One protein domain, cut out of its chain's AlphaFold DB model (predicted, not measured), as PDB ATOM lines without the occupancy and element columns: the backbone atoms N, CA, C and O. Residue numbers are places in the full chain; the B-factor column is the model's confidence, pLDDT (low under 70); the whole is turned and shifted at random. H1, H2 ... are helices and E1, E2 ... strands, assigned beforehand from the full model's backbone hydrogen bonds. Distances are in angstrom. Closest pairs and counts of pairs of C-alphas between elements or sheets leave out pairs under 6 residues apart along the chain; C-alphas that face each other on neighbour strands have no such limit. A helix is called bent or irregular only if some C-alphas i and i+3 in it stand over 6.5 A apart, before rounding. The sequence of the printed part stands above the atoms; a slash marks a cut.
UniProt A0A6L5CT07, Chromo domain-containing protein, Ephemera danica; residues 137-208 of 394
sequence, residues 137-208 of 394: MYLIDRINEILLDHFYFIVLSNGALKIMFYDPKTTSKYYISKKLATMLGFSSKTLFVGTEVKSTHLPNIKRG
ATOM      1  N   MET A 137      31.101 -50.660  12.265       80.62
ATOM      2  CA  MET A 137      31.260 -49.860  11.046       80.62
ATOM      3  C   MET A 137      31.511 -50.742   9.827       80.62
ATOM      4  O   MET A 137      30.790 -50.617   8.847       80.62
ATOM      5  N   TYR A 138      32.401 -51.729   9.921       83.81
ATOM      6  CA  TYR A 138      32.636 -52.679   8.839       83.81
ATOM      7  C   TYR A 138      31.376 -53.479   8.483       83.81
ATOM      8  O   TYR A 138      31.100 -53.714   7.309       83.81
ATOM      9  N   LEU A 139      30.562 -53.872   9.473       85.38
ATOM     10  CA  LEU A 139      29.267 -54.504   9.200       85.38
ATOM     11  C   LEU A 139      28.318 -53.559   8.447       85.38
ATOM     12  O   LEU A 139      27.665 -53.987   7.497       85.38
ATOM     13  N   ILE A 140      28.237 -52.295   8.866       83.56
ATOM     14  CA  ILE A 140      27.416 -51.269   8.215       83.56
ATOM     15  C   ILE A 140      27.874 -51.044   6.775       83.56
ATOM     16  O   ILE A 140      27.034 -51.062   5.883       83.56
ATOM     17  N   ASP A 141      29.174 -50.889   6.542       83.12
ATOM     18  CA  ASP A 141      29.736 -50.657   5.211       83.12
ATOM     19  C   ASP A 141      29.413 -51.823   4.279       83.12
ATOM     20  O   ASP A 141      28.920 -51.622   3.173       83.12
ATOM     21  N   ARG A 142      29.560 -53.062   4.762       85.94
ATOM     22  CA  ARG A 142      29.199 -54.264   3.999       85.94
ATOM     23  C   ARG A 142      27.701 -54.393   3.738       85.94
ATOM     24  O   ARG A 142      27.324 -54.922   2.697       85.94
ATOM     25  N   ILE A 143      26.844 -53.947   4.658       85.81
ATOM     26  CA  ILE A 143      25.395 -53.872   4.421       85.81
ATOM     27  C   ILE A 143      25.098 -52.802   3.371       85.81
ATOM     28  O   ILE A 143      24.345 -53.067   2.439       85.81
ATOM     29  N   ASN A 144      25.703 -51.624   3.500       83.12
ATOM     30  CA  ASN A 144      25.522 -50.524   2.566       83.12
ATOM     31  C   ASN A 144      25.967 -50.935   1.164       83.12
ATOM     32  O   ASN A 144      25.195 -50.727   0.246       83.12
ATOM     33  N   GLU A 145      27.106 -51.614   0.996       82.94
ATOM     34  CA  GLU A 145      27.555 -52.154  -0.298       82.94
ATOM     35  C   GLU A 145      26.508 -53.044  -0.986       82.94
ATOM     36  O   GLU A 145      26.331 -52.961  -2.196       82.94
ATOM     37  N   ILE A 146      25.788 -53.872  -0.222       82.50
ATOM     38  CA  ILE A 146      24.716 -54.737  -0.745       82.50
ATOM     39  C   ILE A 146      23.477 -53.917  -1.124       82.50
ATOM     40  O   ILE A 146      22.721 -54.300  -2.012       82.50
ATOM     41  N   LEU A 147      23.252 -52.803  -0.428       77.25
ATOM     42  CA  LEU A 147      22.084 -51.942  -0.583       77.25
ATOM     43  C   LEU A 147      22.321 -50.737  -1.513       77.25
ATOM     44  O   LEU A 147      21.358 -50.024  -1.804       77.25
ATOM     45  N   LEU A 148      23.558 -50.510  -1.980       67.75
ATOM     46  CA  LEU A 148      23.977 -49.348  -2.781       67.75
ATOM     47  C   LEU A 148      23.086 -49.146  -4.013       67.75
ATOM     48  O   LEU A 148      22.697 -48.016  -4.307       67.75
ATOM     49  N   ASP A 149      22.689 -50.236  -4.671       59.00
ATOM     50  CA  ASP A 149      21.846 -50.198  -5.872       59.00
ATOM     51  C   ASP A 149      20.382 -49.800  -5.586       59.00
ATOM     52  O   ASP A 149      19.631 -49.463  -6.502       59.00
ATOM     53  N   HIS A 150      19.968 -49.780  -4.314       55.41
ATOM     54  CA  HIS A 150      18.577 -49.589  -3.891       55.41
ATOM     55  C   HIS A 150      18.326 -48.290  -3.096       55.41
ATOM     56  O   HIS A 150      17.229 -48.100  -2.575       55.41
ATOM     57  N   PHE A 151      19.295 -47.363  -3.034       51.28
ATOM     58  CA  PHE A 151      19.204 -46.069  -2.319       51.28
ATOM     59  C   PHE A 151      18.958 -46.165  -0.801       51.28
ATOM     60  O   PHE A 151      18.632 -45.157  -0.170       51.28
ATOM     61  N   TYR A 152      19.148 -47.341  -0.199       55.25
ATOM     62  CA  TYR A 152      19.077 -47.507   1.249       55.25
ATOM     63  C   TYR A 152      20.472 -47.395   1.842       55.25
ATOM     64  O   TYR A 152      21.388 -48.110   1.443       55.25
ATOM     65  N   PHE A 153      20.626 -46.528   2.834       56.91
ATOM     66  CA  PHE A 153      21.876 -46.415   3.566       56.91
ATOM     67  C   PHE A 153      21.626 -46.414   5.067       56.91
ATOM     68  O   PHE A 153      20.655 -45.841   5.565       56.91
ATOM     69  N   ILE A 154      22.536 -47.062   5.783       62.81
ATOM     70  CA  ILE A 154      22.701 -46.923   7.219       62.81
ATOM     71  C   ILE A 154      23.706 -45.799   7.457       62.81
ATOM     72  O   ILE A 154      24.896 -45.973   7.197       62.81
ATOM     73  N   VAL A 155      23.237 -44.655   7.969       63.84
ATOM     74  CA  VAL A 155      24.132 -43.594   8.471       63.84
ATOM     75  C   VAL A 155      24.252 -43.706   9.970       63.84
ATOM     76  O   VAL A 155      23.270 -43.937  10.679       63.84
ATOM     77  N   LEU A 156      25.459 -43.458  10.446       61.06
ATOM     78  CA  LEU A 156      25.721 -43.187  11.837       61.06
ATOM     79  C   LEU A 156      25.560 -41.676  12.083       61.06
ATOM     80  O   LEU A 156      26.342 -40.874  11.584       61.06
ATOM     81  N   SER A 157      24.515 -41.256  12.805       58.38
ATOM     82  CA  SER A 157      24.278 -39.819  13.017       58.38
ATOM     83  C   SER A 157      25.382 -39.207  13.896       58.38
ATOM     84  O   SER A 157      25.567 -39.662  15.033       58.38
ATOM     85  N   ASN A 158      26.029 -38.140  13.416       54.84
ATOM     86  CA  ASN A 158      27.203 -37.499  14.032       54.84
ATOM     87  C   ASN A 158      27.020 -37.049  15.497       54.84
ATOM     88  O   ASN A 158      28.008 -36.887  16.203       54.84
ATOM     89  N   GLY A 159      25.783 -36.873  15.976       53.00
ATOM     90  CA  GLY A 159      25.509 -36.455  17.358       53.00
ATOM     91  C   GLY A 159      25.185 -37.578  18.353       53.00
ATOM     92  O   GLY A 159      25.264 -37.351  19.555       53.00
ATOM     93  N   ALA A 160      24.792 -38.774  17.892       53.66
ATOM     94  CA  ALA A 160      24.244 -39.820  18.772       53.66
ATOM     95  C   ALA A 160      24.755 -41.247  18.505       53.66
ATOM     96  O   ALA A 160      24.328 -42.168  19.202       53.66
ATOM     97  N   LEU A 161      25.629 -41.450  17.506       58.09
ATOM     98  CA  LEU A 161      26.098 -42.777  17.071       58.09
ATOM     99  C   LEU A 161      24.940 -43.760  16.798       58.09
ATOM    100  O   LEU A 161      25.041 -44.955  17.062       58.09
ATOM    101  N   LYS A 162      23.803 -43.248  16.315       65.50
ATOM    102  CA  LYS A 162      22.600 -44.032  16.029       65.50
ATOM    103  C   LYS A 162      22.541 -44.387  14.556       65.50
ATOM    104  O   LYS A 162      22.783 -43.534  13.707       65.50
ATOM    105  N   ILE A 163      22.163 -45.633  14.298       67.88
ATOM    106  CA  ILE A 163      21.862 -46.151  12.967       67.88
ATOM    107  C   ILE A 163      20.499 -45.652  12.505       67.88
ATOM    108  O   ILE A 163      19.529 -45.663  13.275       67.88
ATOM    109  N   MET A 164      20.486 -45.228  11.247       65.88
ATOM    110  CA  MET A 164      19.380 -44.618  10.530       65.88
ATOM    111  C   MET A 164      19.070 -45.434   9.285       65.88
ATOM    112  O   MET A 164      19.959 -45.562   8.457       65.88
ATOM    113  N   PHE A 165      17.846 -45.933   9.111       69.25
ATOM    114  CA  PHE A 165      17.391 -46.328   7.771       69.25
ATOM    115  C   PHE A 165      16.824 -45.106   7.067       69.25
ATOM    116  O   PHE A 165      15.993 -44.412   7.657       69.25
ATOM    117  N   TYR A 166      17.275 -44.864   5.839       65.62
ATOM    118  CA  TYR A 166      16.775 -43.790   4.996       65.62
ATOM    119  C   TYR A 166      16.299 -44.334   3.648       65.62
ATOM    120  O   TYR A 166      17.007 -45.113   3.011       65.62
ATOM    121  N   ASP A 167      15.112 -43.899   3.229       66.75
ATOM    122  CA  ASP A 167      14.599 -44.053   1.866       66.75
ATOM    123  C   ASP A 167      14.170 -42.679   1.334       66.75
ATOM    124  O   ASP A 167      13.236 -42.078   1.878       66.75
ATOM    125  N   PRO A 168      14.841 -42.163   0.287       59.19
ATOM    126  CA  PRO A 168      14.545 -40.850  -0.275       59.19
ATOM    127  C   PRO A 168      13.238 -40.783  -1.071       59.19
ATOM    128  O   PRO A 168      12.783 -39.682  -1.371       59.19
ATOM    129  N   LYS A 169      12.665 -41.918  -1.488       60.12
ATOM    130  CA  LYS A 169      11.591 -41.954  -2.491       60.12
ATOM    131  C   LYS A 169      10.223 -42.258  -1.885       60.12
ATOM    132  O   LYS A 169       9.242 -41.666  -2.335       60.12
ATOM    133  N   THR A 170      10.125 -43.137  -0.882       62.69
ATOM    134  CA  THR A 170       8.826 -43.573  -0.325       62.69
ATOM    135  C   THR A 170       8.881 -44.052   1.133       62.69
ATOM    136  O   THR A 170       9.935 -44.307   1.698       62.69
ATOM    137  N   THR A 171       7.714 -44.203   1.776       62.69
ATOM    138  CA  THR A 171       7.603 -44.870   3.086       62.69
ATOM    139  C   THR A 171       7.753 -46.387   2.929       62.69
ATOM    140  O   THR A 171       6.770 -47.099   2.708       62.69
ATOM    141  N   SER A 172       8.978 -46.886   3.065       66.50
ATOM    142  CA  SER A 172       9.282 -48.315   2.945       66.50
ATOM    143  C   SER A 172       9.100 -49.090   4.254       66.50
ATOM    144  O   SER A 172       9.158 -48.547   5.363       66.50
ATOM    145  N   LYS A 173       8.817 -50.393   4.118       74.75
ATOM    146  CA  LYS A 173       8.724 -51.347   5.233       74.75
ATOM    147  C   LYS A 173       9.968 -52.226   5.246       74.75
ATOM    148  O   LYS A 173      10.147 -53.036   4.342       74.75
ATOM    149  N   TYR A 174      10.766 -52.123   6.297       76.56
ATOM    150  CA  TYR A 174      11.996 -52.896   6.450       76.56
ATOM    151  C   TYR A 174      11.767 -54.085   7.365       76.56
ATOM    152  O   TYR A 174      11.277 -53.921   8.487       76.56
ATOM    153  N   TYR A 175      12.168 -55.264   6.896       81.31
ATOM    154  CA  TYR A 175      12.204 -56.473   7.704       81.31
ATOM    155  C   TYR A 175      13.643 -56.849   8.018       81.31
ATOM    156  O   TYR A 175      14.438 -57.111   7.121       81.31
ATOM    157  N   ILE A 176      13.968 -56.892   9.305       82.88
ATOM    158  CA  ILE A 176      15.318 -57.173   9.790       82.88
ATOM    159  C   ILE A 176      15.238 -58.324  10.780       82.88
ATOM    160  O   ILE A 176      14.320 -58.400  11.602       82.88
ATOM    161  N   SER A 177      16.206 -59.238  10.711       85.69
ATOM    162  CA  SER A 177      16.296 -60.320  11.687       85.69
ATOM    163  C   SER A 177      16.472 -59.746  13.096       85.69
ATOM    164  O   SER A 177      17.166 -58.750  13.298       85.69
ATOM    165  N   LYS A 178      15.868 -60.388  14.101       84.31
ATOM    166  CA  LYS A 178      15.930 -59.920  15.496       84.31
ATOM    167  C   LYS A 178      17.376 -59.734  15.980       84.31
ATOM    168  O   LYS A 178      17.671 -58.741  16.636       84.31
ATOM    169  N   LYS A 179      18.271 -60.662  15.612       84.44
ATOM    170  CA  LYS A 179      19.705 -60.602  15.945       84.44
ATOM    171  C   LYS A 179      20.366 -59.373  15.314       84.44
ATOM    172  O   LYS A 179      20.969 -58.580  16.032       84.44
ATOM    173  N   LEU A 180      20.177 -59.156  14.012       86.12
ATOM    174  CA  LEU A 180      20.750 -57.999  13.325       86.12
ATOM    175  C   LEU A 180      20.177 -56.678  13.861       86.12
ATOM    176  O   LEU A 180      20.938 -55.763  14.153       86.12
ATOM    177  N   ALA A 181      18.865 -56.597  14.098       86.44
ATOM    178  CA  ALA A 181      18.232 -55.420  14.694       86.44
ATOM    179  C   ALA A 181      18.864 -55.063  16.054       86.44
ATOM    180  O   ALA A 181      19.189 -53.902  16.296       86.44
ATOM    181  N   THR A 182      19.121 -56.064  16.907       86.69
ATOM    182  CA  THR A 182      19.780 -55.849  18.207       86.69
ATOM    183  C   THR A 182      21.248 -55.433  18.083       86.69
ATOM    184  O   THR A 182      21.692 -54.577  18.850       86.69
ATOM    185  N   MET A 183      21.988 -55.973  17.101       86.00
ATOM    186  CA  MET A 183      23.369 -55.556  16.800       86.00
ATOM    187  C   MET A 183      23.420 -54.096  16.347       86.00
ATOM    188  O   MET A 183      24.274 -53.338  16.794       86.00
ATOM    189  N   LEU A 184      22.458 -53.682  15.522       85.50
ATOM    190  CA  LEU A 184      22.325 -52.315  15.019       85.50
ATOM    191  C   LEU A 184      21.691 -51.348  16.047       85.50
ATOM    192  O   LEU A 184      21.493 -50.172  15.757       85.50
ATOM    193  N   GLY A 185      21.373 -51.820  17.257       84.94
ATOM    194  CA  GLY A 185      20.869 -50.980  18.346       84.94
ATOM    195  C   GLY A 185      19.367 -50.680  18.300       84.94
ATOM    196  O   GLY A 185      18.884 -49.859  19.082       84.94
ATOM    197  N   PHE A 186      18.597 -51.335  17.430       85.06
ATOM    198  CA  PHE A 186      17.139 -51.250  17.448       85.06
ATOM    199  C   PHE A 186      16.545 -52.124  18.558       85.06
ATOM    200  O   PHE A 186      17.088 -53.168  18.926       85.06
ATOM    201  N   SER A 187      15.374 -51.718  19.058       80.19
ATOM    202  CA  SER A 187      14.497 -52.599  19.831       80.19
ATOM    203  C   SER A 187      14.290 -53.888  19.038       80.19
ATOM    204  O   SER A 187      14.250 -53.849  17.814       80.19
ATOM    205  N   SER A 188      14.058 -55.010  19.721       71.31
ATOM    206  CA  SER A 188      13.818 -56.352  19.150       71.31
ATOM    207  C   SER A 188      12.638 -56.482  18.161       71.31
ATOM    208  O   SER A 188      12.253 -57.592  17.790       71.31
ATOM    209  N   LYS A 189      12.064 -55.356  17.733       76.50
ATOM    210  CA  LYS A 189      11.160 -55.218  16.601       76.50
ATOM    211  C   LYS A 189      11.887 -55.642  15.325       76.50
ATOM    212  O   LYS A 189      13.044 -55.306  15.105       76.50
ATOM    213  N   THR A 190      11.179 -56.380  14.484       78.50
ATOM    214  CA  THR A 190      11.684 -56.868  13.195       78.50
ATOM    215  C   THR A 190      11.104 -56.104  12.015       78.50
ATOM    216  O   THR A 190      11.591 -56.277  10.908       78.50
ATOM    217  N   LEU A 191      10.060 -55.300  12.242       81.38
ATOM    218  CA  LEU A 191       9.397 -54.476  11.238       81.38
ATOM    219  C   LEU A 191       9.592 -53.004  11.589       81.38
ATOM    220  O   LEU A 191       9.186 -52.561  12.667       81.38
ATOM    221  N   PHE A 192      10.153 -52.258  10.647       78.06
ATOM    222  CA  PHE A 192      10.302 -50.814  10.727       78.06
ATOM    223  C   PHE A 192       9.559 -50.165   9.562       78.06
ATOM    224  O   PHE A 192       9.580 -50.682   8.448       78.06
ATOM    225  N   VAL A 193       8.862 -49.065   9.833       76.62
ATOM    226  CA  VAL A 193       8.074 -48.329   8.840       76.62
ATOM    227  C   VAL A 193       8.393 -46.857   9.003       76.62
ATOM    228  O   VAL A 193       8.283 -46.333  10.111       76.62
ATOM    229  N   GLY A 194       8.783 -46.206   7.917       68.69
ATOM    230  CA  GLY A 194       9.128 -44.792   7.932       68.69
ATOM    231  C   GLY A 194      10.189 -44.468   6.894       68.69
ATOM    232  O   GLY A 194      10.912 -45.351   6.446       68.69
ATOM    233  N   THR A 195      10.270 -43.194   6.533       66.69
ATOM    234  CA  THR A 195      11.362 -42.637   5.722       66.69
ATOM    235  C   THR A 195      12.654 -42.511   6.523       66.69
ATOM    236  O   THR A 195      13.739 -42.544   5.955       66.69
ATOM    237  N   GLU A 196      12.534 -42.378   7.846       71.38
ATOM    238  CA  GLU A 196      13.645 -42.217   8.770       71.38
ATOM    239  C   GLU A 196      13.391 -43.055  10.037       71.38
ATOM    240  O   GLU A 196      12.449 -42.799  10.790       71.38
ATOM    241  N   VAL A 197      14.230 -44.068  10.295       75.88
ATOM    242  CA  VAL A 197      14.095 -44.932  11.484       75.88
ATOM    243  C   VAL A 197      15.375 -44.914  12.314       75.88
ATOM    244  O   VAL A 197      16.405 -45.432  11.888       75.88
ATOM    245  N   LYS A 198      15.279 -44.358  13.529       79.38
ATOM    246  CA  LYS A 198      16.365 -44.251  14.519       79.38
ATOM    247  C   LYS A 198      16.477 -45.502  15.385       79.38
ATOM    248  O   LYS A 198      15.491 -45.952  15.968       79.38
ATOM    249  N   SER A 199      17.697 -46.010  15.542       81.88
ATOM    250  CA  SER A 199      18.023 -47.001  16.577       81.88
ATOM    251  C   SER A 199      17.763 -46.454  17.989       81.88
ATOM    252  O   SER A 199      17.907 -45.263  18.283       81.88
ATOM    253  N   THR A 200      17.336 -47.343  18.886       83.44
ATOM    254  CA  THR A 200      17.003 -47.007  20.278       83.44
ATOM    255  C   THR A 200      18.246 -46.895  21.156       83.44
ATOM    256  O   THR A 200      18.282 -46.085  22.080       83.44
ATOM    257  N   HIS A 201      19.274 -47.679  20.851       82.38
ATOM    258  CA  HIS A 201      20.522 -47.779  21.597       82.38
ATOM    259  C   HIS A 201      21.717 -47.664  20.651       82.38
ATOM    260  O   HIS A 201      21.570 -47.855  19.447       82.38
ATOM    261  N   LEU A 202      22.908 -47.419  21.206       81.25
ATOM    262  CA  LEU A 202      24.137 -47.482  20.419       81.25
ATOM    263  C   LEU A 202      24.298 -48.880  19.806       81.25
ATOM    264  O   LEU A 202      24.017 -49.873  20.499       81.25
ATOM    265  N   PRO A 203      24.739 -48.966  18.544       82.12
ATOM    266  CA  PRO A 203      24.957 -50.235  17.890       82.12
ATOM    267  C   PRO A 203      26.172 -50.929  18.511       82.12
ATOM    268  O   PRO A 203      27.142 -50.302  18.933       82.12
ATOM    269  N   ASN A 204      26.072 -52.243  18.650       82.38
ATOM    270  CA  ASN A 204      27.105 -53.075  19.238       82.38
ATOM    271  C   ASN A 204      26.965 -54.491  18.689       82.38
ATOM    272  O   ASN A 204      26.035 -55.218  19.049       82.38
ATOM    273  N   ILE A 205      27.928 -54.899  17.867       81.19
ATOM    274  CA  ILE A 205      27.953 -56.225  17.246       81.19
ATOM    275  C   ILE A 205      27.899 -57.376  18.263       81.19
ATOM    276  O   ILE A 205      27.295 -58.416  18.002       81.19
ATOM    277  N   LYS A 206      28.423 -57.159  19.475       78.81
ATOM    278  CA  LYS A 206      28.452 -58.157  20.553       78.81
ATOM    279  C   LYS A 206      27.064 -58.436  21.128       78.81
ATOM    280  O   LYS A 206      26.855 -59.505  21.683       78.81
ATOM    281  N   ARG A 207      26.088 -57.527  20.969       78.81
ATOM    282  CA  ARG A 207      24.714 -57.722  21.478       78.81
ATOM    283  C   ARG A 207      23.926 -58.805  20.750       78.81
ATOM    284  O   ARG A 207      22.966 -59.311  21.316       78.81
ATOM    285  N   GLY A 208      24.288 -59.125  19.509       74.12
ATOM    286  CA  GLY A 208      23.646 -60.214  18.769       74.12
ATOM    287  C   GLY A 208      24.354 -61.561  18.908       74.12
ATOM    288  O   GLY A 208      23.885 -62.540  18.325       74.12
TER     289      GLY A 208
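AT A GLANCE: This is residues 137 to 208 of the 394 residues of the protein "Chromo domain-containing protein" of Ephemera danica (UniProt A0A6L5CT07). Look for two small antiparallel sheets, the three-stranded E1 E2 E5 and the two-stranded E3 E4, joined through the tight link between E4 and E5, with the long helix H1 beside E1. The short helices H2 and H3 pack on each other at one end of the domain's longest axis. The printed part has 72 residues, with three named helices and five named strands in the order H1 E1 E2 E3 H2 E4 E5 H3, of the class mixed, helices and strands. The whole is compact, with a radius of gyration of the C-alphas of 11.3 A, and rounded, with spans of 32 by 24 by 23 A.

IN THESE COORDINATES: Find C-alpha 137 at (31.260, -49.860, 11.046); from there H1 runs through residues 137 to 150, 19.6 A from first to last C-alpha. It is irregular, with C-alphas 146 and 149 7.4 A apart. Next come E1, residues 153 to 156, and E2, residues 163 to 166, each 9.7 A long; look for C-alpha 163 at (21.862, -46.151, 12.967). E3 takes residues 173 to 175, and H2 takes residues 178 to 183, 8.7 A long. E4 follows at residues 191 to 193 and E5 at residues 196 to 198. H3, residues 205 to 208, ends at C-alpha 208, at (23.646, -60.214, 18.769); it is neither bent nor irregular, but only just: C-alphas 205 and 208 are 6.1 A apart.

HOW THE PARTS SIT: Begin with the sheet E1 E2 E5, where E2 is the inner strand. E1 and E2 form a hairpin, antiparallel at 146 degrees, with N 164 and O 155 within hydrogen-bond range at 3.1 A. E2 and E5 are antiparallel at 169 degrees; look at N 165 and O 197, 3.2 A apart. H1 is on this sheet but only grazes it, with residues 137 to 147; its closest C-alphas to E1 are those of Asn 144 and Phe 153, 5.6 A apart. E4 and E5 meet only through their link. E3 and E4 are antiparallel at 159 degrees, with N 174 and O 192 2.8 A apart. H2 and H3 touch, their closest C-alphas being those of Met 183 and Ile 205, 4.7 A apart; neither is on the sheet E1 E2 E5. H1 and H3 are only just apart, their closest C-alphas at 8.3 A. In H2 every O i to N i+4 pair is within hydrogen-bond range, in H1 8 of 10 are, and H3 is too short for such a pair.

THE WHOLE: Look from Lys 169 to Lys 206 for the two C-alphas farthest apart, 32.8 A. The printed part has no cut, and no link is long. Mean pLDDT of the printed part is 73.9; residues 148 to 172 and 194 to 195 are under 70 in this model.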